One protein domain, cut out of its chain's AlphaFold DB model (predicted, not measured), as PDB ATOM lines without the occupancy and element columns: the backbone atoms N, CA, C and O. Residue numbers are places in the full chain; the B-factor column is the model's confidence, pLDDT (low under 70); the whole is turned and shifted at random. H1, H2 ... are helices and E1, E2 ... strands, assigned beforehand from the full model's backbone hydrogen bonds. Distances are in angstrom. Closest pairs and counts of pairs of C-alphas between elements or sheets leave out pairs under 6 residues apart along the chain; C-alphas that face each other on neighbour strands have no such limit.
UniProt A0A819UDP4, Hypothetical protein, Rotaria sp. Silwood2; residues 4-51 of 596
ATOM      1  N   VAL A   4     -51.443  11.149   1.715       84.69
ATOM      2  CA  VAL A   4     -50.620  10.885   2.914       84.69
ATOM      3  C   VAL A   4     -49.860   9.562   2.793       84.69
ATOM      4  O   VAL A   4     -48.641   9.523   2.895       84.69
ATOM      5  N   LYS A   5     -50.561   8.469   2.459       84.38
ATOM      6  CA  LYS A   5     -49.930   7.145   2.312       84.38
ATOM      7  C   LYS A   5     -48.935   7.100   1.154       84.38
ATOM      8  O   LYS A   5     -47.975   6.335   1.198       84.38
ATOM      9  N   LEU A   6     -49.194   7.854   0.084       84.19
ATOM     10  CA  LEU A   6     -48.276   7.962  -1.049       84.19
ATOM     11  C   LEU A   6     -47.019   8.734  -0.641       84.19
ATOM     12  O   LEU A   6     -45.916   8.314  -0.975       84.19
ATOM     13  N   TYR A   7     -47.177   9.809   0.122       85.31
ATOM     14  CA  TYR A   7     -46.069  10.576   0.669       85.31
ATOM     15  C   TYR A   7     -45.222   9.750   1.648       85.31
ATOM     16  O   TYR A   7     -44.001   9.732   1.522       85.31
ATOM     17  N   ASP A   8     -45.849   8.977   2.537       84.75
ATOM     18  CA  ASP A   8     -45.148   8.084   3.469       84.75
ATOM     19  C   ASP A   8     -44.316   7.020   2.733       84.75
ATOM     20  O   ASP A   8     -43.222   6.668   3.169       84.75
ATOM     21  N   SER A   9     -44.776   6.558   1.563       80.81
ATOM     22  CA  SER A   9     -44.010   5.627   0.719       80.81
ATOM     23  C   SER A   9     -42.727   6.236   0.133       80.81
ATOM     24  O   SER A   9     -41.839   5.511  -0.311       80.81
ATOM     25  N   PHE A  10     -42.578   7.564   0.158       80.06
ATOM     26  CA  PHE A  10     -41.347   8.244  -0.254       80.06
ATOM     27  C   PHE A  10     -40.282   8.289   0.848       80.06
ATOM     28  O   PHE A  10     -39.163   8.722   0.582       80.06
ATOM     29  N   ALA A  11     -40.595   7.820   2.060       70.00
ATOM     30  CA  ALA A  11     -39.604   7.596   3.110       70.00
ATOM     31  C   ALA A  11     -38.757   6.325   2.876       70.00
ATOM     32  O   ALA A  11     -37.734   6.137   3.537       70.00
ATOM     33  N   ASP A  12     -39.141   5.467   1.924       72.88
ATOM     34  CA  ASP A  12     -38.372   4.275   1.568       72.88
ATOM     35  C   ASP A  12     -37.069   4.619   0.825       72.88
ATOM     36  O   ASP A  12     -36.990   5.555   0.025       72.88
ATOM     37  N   ARG A  13     -36.025   3.794   1.030       57.47
ATOM     38  CA  ARG A  13     -34.651   3.972   0.492       57.47
ATOM     39  C   ARG A  13     -34.545   4.097  -1.038       57.47
ATOM     40  O   ARG A  13     -33.457   4.351  -1.553       57.47
ATOM     41  N   THR A  14     -35.629   3.886  -1.777       71.75
ATOM     42  CA  THR A  14     -35.692   4.020  -3.237       71.75
ATOM     43  C   THR A  14     -35.966   5.454  -3.695       71.75
ATOM     44  O   THR A  14     -35.696   5.773  -4.856       71.75
ATOM     45  N   PHE A  15     -36.441   6.337  -2.807       79.94
ATOM     46  CA  PHE A  15     -36.731   7.731  -3.129       79.94
ATOM     47  C   PHE A  15     -35.579   8.646  -2.701       79.94
ATOM     48  O   PHE A  15     -35.226   8.752  -1.529       79.94
ATOM     49  N   THR A  16     -34.944   9.317  -3.665       82.81
ATOM     50  CA  THR A  16     -33.825  10.218  -3.348       82.81
ATOM     51  C   THR A  16     -34.328  11.561  -2.799       82.81
ATOM     52  O   THR A  16     -35.388  12.033  -3.220       82.81
ATOM     53  N   PRO A  17     -33.539  12.267  -1.965       78.31
ATOM     54  CA  PRO A  17     -33.887  13.617  -1.502       78.31
ATOM     55  C   PRO A  17     -34.137  14.613  -2.648       78.31
ATOM     56  O   PRO A  17     -34.915  15.555  -2.515       78.31
ATOM     57  N   GLN A  18     -33.496  14.390  -3.800       82.31
ATOM     58  CA  GLN A  18     -33.697  15.187  -5.011       82.31
ATOM     59  C   GLN A  18     -35.081  14.954  -5.630       82.31
ATOM     60  O   GLN A  18     -35.724  15.912  -6.054       82.31
ATOM     61  N   MET A  19     -35.560  13.706  -5.646       83.88
ATOM     62  CA  MET A  19     -36.909  13.367  -6.112       83.88
ATOM     63  C   MET A  19     -37.975  13.926  -5.169       83.88
ATOM     64  O   MET A  19     -38.962  14.479  -5.644       83.88
ATOM     65  N   LEU A  20     -37.739  13.874  -3.852       84.31
ATOM     66  CA  LEU A  20     -38.639  14.461  -2.854       84.31
ATOM     67  C   LEU A  20     -38.765  15.979  -3.036       84.31
ATOM     68  O   LEU A  20     -39.867  16.521  -3.048       84.31
ATOM     69  N   ARG A  21     -37.642  16.664  -3.282       83.50
ATOM     70  CA  ARG A  21     -37.632  18.099  -3.598       83.50
ATOM     71  C   ARG A  21     -38.355  18.407  -4.914       83.50
ATOM     72  O   ARG A  21     -39.035  19.424  -5.003       83.50
ATOM     73  N   ALA A  22     -38.242  17.536  -5.918       81.81
ATOM     74  CA  ALA A  22     -38.916  17.706  -7.207       81.81
ATOM     75  C   ALA A  22     -40.447  17.579  -7.113       81.81
ATOM     76  O   ALA A  22     -41.151  18.237  -7.876       81.81
ATOM     77  N   VAL A  23     -40.959  16.785  -6.167       84.19
ATOM     78  CA  VAL A  23     -42.402  16.674  -5.880       84.19
ATOM     79  C   VAL A  23     -42.891  17.684  -4.835       84.19
ATOM     80  O   VAL A  23     -44.012  17.570  -4.367       84.19
ATOM     81  N   GLY A  24     -42.078  18.683  -4.468       83.25
ATOM     82  CA  GLY A  24     -42.471  19.778  -3.571       83.25
ATOM     83  C   GLY A  24     -42.106  19.593  -2.094       83.25
ATOM     84  O   GLY A  24     -42.304  20.514  -1.310       83.25
ATOM     85  N   GLY A  25     -41.515  18.458  -1.704       80.94
ATOM     86  CA  GLY A  25     -40.905  18.250  -0.382       80.94
ATOM     87  C   GLY A  25     -41.866  18.094   0.803       80.94
ATOM     88  O   GLY A  25     -41.408  17.770   1.892       80.94
ATOM     89  N   ASN A  26     -43.167  18.308   0.608       85.38
ATOM     90  CA  ASN A  26     -44.225  18.107   1.596       85.38
ATOM     91  C   ASN A  26     -45.499  17.571   0.912       85.38
ATOM     92  O   ASN A  26     -45.595  17.546  -0.317       85.38
ATOM     93  N   GLU A  27     -46.482  17.141   1.703       84.56
ATOM     94  CA  GLU A  27     -47.741  16.564   1.206       84.56
ATOM     95  C   GLU A  27     -48.510  17.519   0.273       84.56
ATOM     96  O   GLU A  27     -48.993  17.127  -0.791       84.56
ATOM     97  N   GLN A  28     -48.544  18.805   0.627       84.69
ATOM     98  CA  GLN A  28     -49.201  19.851  -0.162       84.69
ATOM     99  C   GLN A  28     -48.503  20.069  -1.513       84.69
ATOM    100  O   GLN A  28     -49.146  20.218  -2.551       84.69
ATOM    101  N   GLY A  29     -47.173  20.031  -1.524       87.06
ATOM    102  CA  GLY A  29     -46.349  20.095  -2.722       87.06
ATOM    103  C   GLY A  29     -46.576  18.889  -3.625       87.06
ATOM    104  O   GLY A  29     -46.704  19.059  -4.839       87.06
ATOM    105  N   LEU A  30     -46.730  17.697  -3.040       87.31
ATOM    106  CA  LEU A  30     -47.066  16.483  -3.778       87.31
ATOM    107  C   LEU A  30     -48.444  16.603  -4.436       87.31
ATOM    108  O   LEU A  30     -48.594  16.267  -5.610       87.31
ATOM    109  N   GLN A  31     -49.440  17.136  -3.727       86.81
ATOM    110  CA  GLN A  31     -50.762  17.386  -4.296       86.81
ATOM    111  C   GLN A  31     -50.694  18.352  -5.489       86.81
ATOM    112  O   GLN A  31     -51.247  18.059  -6.552       86.81
ATOM    113  N   GLN A  32     -49.962  19.464  -5.358       85.94
ATOM    114  CA  GLN A  32     -49.751  20.425  -6.451       85.94
ATOM    115  C   GLN A  32     -49.001  19.800  -7.634       85.94
ATOM    116  O   GLN A  32     -49.344  20.039  -8.794       85.94
ATOM    117  N   PHE A  33     -48.006  18.961  -7.353       90.06
ATOM    118  CA  PHE A  33     -47.269  18.217  -8.365       90.06
ATOM    119  C   PHE A  33     -48.188  17.268  -9.139       90.06
ATOM    120  O   PHE A  33     -48.150  17.242 -10.366       90.06
ATOM    121  N   LEU A  34     -49.058  16.522  -8.461       89.81
ATOM    122  CA  LEU A  34     -49.978  15.586  -9.111       89.81
ATOM    123  C   LEU A  34     -51.042  16.310  -9.946       89.81
ATOM    124  O   LEU A  34     -51.327  15.891 -11.067       89.81
ATOM    125  N   LEU A  35     -51.561  17.441  -9.456       87.31
ATOM    126  CA  LEU A  35     -52.474  18.311 -10.208       87.31
ATOM    127  C   LEU A  35     -51.819  18.923 -11.455       87.31
ATOM    128  O   LEU A  35     -52.512  19.263 -12.414       87.31
ATOM    129  N   ARG A  36     -50.484  19.035 -11.482       89.88
ATOM    130  CA  ARG A  36     -49.740  19.537 -12.644       89.88
ATOM    131  C   ARG A  36     -49.736  18.564 -13.824       89.88
ATOM    132  O   ARG A  36     -49.529  19.008 -14.954       89.88
ATOM    133  N   TYR A  37     -49.988  17.277 -13.587       89.25
ATOM    134  CA  TYR A  37     -49.977  16.229 -14.611       89.25
ATOM    135  C   TYR A  37     -51.322  15.484 -14.688       89.25
ATOM    136  O   TYR A  37     -51.369  14.274 -14.453       89.25
ATOM    137  N   PRO A  38     -52.416  16.162 -15.090       87.44
ATOM    138  CA  PRO A  38     -53.749  15.554 -15.164       87.44
ATOM    139  C   PRO A  38     -53.855  14.441 -16.224       87.44
ATOM    140  O   PRO A  38     -54.773  13.625 -16.191       87.44
ATOM    141  N   SER A  39     -52.911  14.380 -17.171       84.25
ATOM    142  CA  SER A  39     -52.807  13.290 -18.148       84.25
ATOM    143  C   SER A  39     -52.287  11.986 -17.543       84.25
ATOM    144  O   SER A  39     -52.562  10.921 -18.087       84.25
ATOM    145  N   LEU A  40     -51.544  12.061 -16.436       84.62
ATOM    146  CA  LEU A  40     -50.908  10.915 -15.784       84.62
ATOM    147  C   LEU A  40     -51.612  10.528 -14.484       84.62
ATOM    148  O   LEU A  40     -51.646   9.346 -14.143       84.62
ATOM    149  N   PHE A  41     -52.189  11.498 -13.775       90.38
ATOM    150  CA  PHE A  41     -52.798  11.291 -12.467       90.38
ATOM    151  C   PHE A  41     -54.167  11.958 -12.368       90.38
ATOM    152  O   PHE A  41     -54.403  13.039 -12.901       90.38
ATOM    153  N   THR A  42     -55.063  11.325 -11.622       86.31
ATOM    154  CA  THR A  42     -56.333  11.896 -11.179       86.31
ATOM    155  C   THR A  42     -56.272  12.063  -9.667       86.31
ATOM    156  O   THR A  42     -55.996  11.095  -8.953       86.31
ATOM    157  N   VAL A  43     -56.517  13.282  -9.188       87.62
ATOM    158  CA  VAL A  43     -56.545  13.631  -7.763       87.62
ATOM    159  C   VAL A  43     -57.985  13.970  -7.386       87.62
ATOM    160  O   VAL A  43     -58.508  14.984  -7.833       87.62
ATOM    161  N   ASN A  44     -58.619  13.124  -6.575       81.94
ATOM    162  CA  ASN A  44     -59.997  13.290  -6.112       81.94
ATOM    163  C   ASN A  44     -60.023  13.243  -4.584       81.94
ATOM    164  O   ASN A  44     -59.661  12.207  -4.030       81.94
ATOM    165  N   ASN A  45     -60.468  14.323  -3.928       72.00
ATOM    166  CA  ASN A  45     -60.709  14.404  -2.477       72.00
ATOM    167  C   ASN A  45     -59.665  13.634  -1.647       72.00
ATOM    168  O   ASN A  45     -60.003  12.692  -0.935       72.00
ATOM    169  N   ASP A  46     -58.394  14.015  -1.809       79.62
ATOM    170  CA  ASP A  46     -57.243  13.462  -1.078       79.62
ATOM    171  C   ASP A  46     -56.783  12.041  -1.480       79.62
ATOM    172  O   ASP A  46     -55.952  11.400  -0.835       79.62
ATOM    173  N   SER A  47     -57.288  11.529  -2.603       83.25
ATOM    174  CA  SER A  47     -56.874  10.256  -3.199       83.25
ATOM    175  C   SER A  47     -56.344  10.414  -4.621       83.25
ATOM    176  O   SER A  47     -56.902  11.131  -5.446       83.25
ATOM    177  N   VAL A  48     -55.278   9.673  -4.923       87.75
ATOM    178  CA  VAL A  48     -54.572   9.670  -6.210       87.75
ATOM    179  C   VAL A  48     -54.805   8.352  -6.944       87.75
ATOM    180  O   VAL A  48     -54.763   7.273  -6.336       87.75
ATOM    181  N   SER A  49     -55.013   8.440  -8.255       85.50
ATOM    182  CA  SER A  49     -55.073   7.321  -9.200       85.50
ATOM    183  C   SER A  49     -54.210   7.623 -10.423       85.50
ATOM    184  O   SER A  49     -54.207   8.755 -10.894       85.50
ATOM    185  N   ALA A  50     -53.512   6.626 -10.971       86.44
ATOM    186  CA  ALA A  50     -52.847   6.763 -12.266       86.44
ATOM    187  C   ALA A  50     -53.877   6.638 -13.402       86.44
ATOM    188  O   ALA A  50     -54.762   5.782 -13.344       86.44
ATOM    189  N   ASN A  51     -53.768   7.479 -14.430       83.38
ATOM    190  CA  ASN A  51     -54.619   7.414 -15.611       83.38
ATOM    191  C   ASN A  51     -54.037   6.380 -16.590       83.38
ATOM    192  O   ASN A  51     -52.976   6.586 -17.179       83.38
TER     193      ASN A  51
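What this domain is: This is residues 4 to 51 of the 596 residues of the protein "Hypothetical protein" of Rotaria sp. Silwood2 (UniProt A0A819UDP4). Three short helices, H1, H2 and H3, stand with their centres in a triangle with few contacts between them, and a small hairpin of two strands, E1 and E2, makes the end of the domain away from H2. The hairpin packs on residues 31 to 35 of H3, the helix nearest the middle, while H1 meets H3 crosswise. The printed part has 48 residues, with three named helices followed by two named strands in the order H1, H2, H3, E1, E2; the sheet has the order E1 - E2 and is antiparallel, and the class is mixed, helices and strands. The whole is compact, with a radius of gyration of the C-alphas of 10.5 A and spans of 26 by 18 by 18 A.

How they stand to each other: E1, residues 41 to 44, and E2, residues 47 to 50, form a hairpin, antiparallel with 156 degrees between their directions. The C-alphas of Phe 41 and Ala 50 face each other at 4.5 A; N 42 and O 49 are within hydrogen-bond range at 2.8 A, as are N 47 and O 44 at 2.9 A. H3, residues 27 to 35, has 7 pairs of C-alphas within 8 A of E1, the closest those of Leu 34 and Phe 41, 6.1 A apart. H3 and E2 are near each other, with 6 pairs of C-alphas within 10 A. H1, residues 4 to 11, and H3 only just touch, with 3 pairs of C-alphas within 8 A, the closest those of Tyr 7 and Glu 27 at 6.2 A; their lines are about perpendicular, at 75 degrees. H2, residues 17 to 22, is close to H1 but not clearly touching it: their closest C-alphas, those of Phe 10 and Leu 20, are 7.3 A apart, and the two run opposite ways at a steep tilt of 41 degrees. H2 and H3 are near each other, with 7 pairs of C-alphas within 10 A. H2 is apart from E1 and E2. H1 is apart from E1, and only just apart from E2, with a closest distance of 8.3 A between C-alphas. Every O i to N i+4 pair is within hydrogen-bond range in H2 and H3, and 2 of 4 in H1.

Where its parts are: E1, residues 41 to 44, is 9.8 A from first to last C-alpha, and E2, residues 47 to 50, is 10.5 A, ending with C-alpha 50 at (-52.847, 6.763, -12.266). H3, residues 27 to 35, is the longest helix by residues and measures 12.5 A from C-alpha 27 at (-47.741, 16.564, 1.206). H1, residues 4 to 11, measures 11.5 A and begins with C-alpha 4 at (-50.620, 10.885, 2.914). H2, residues 17 to 22, measures 8.6 A.

The domain as a whole: The two C-alphas farthest apart, those of Arg 13 and Asn 45, are 28.2 A apart. The printed part has no cut, and the four links between its named elements are tight. The mean pLDDT of the printed part is 83.1, with residue 13 under 70.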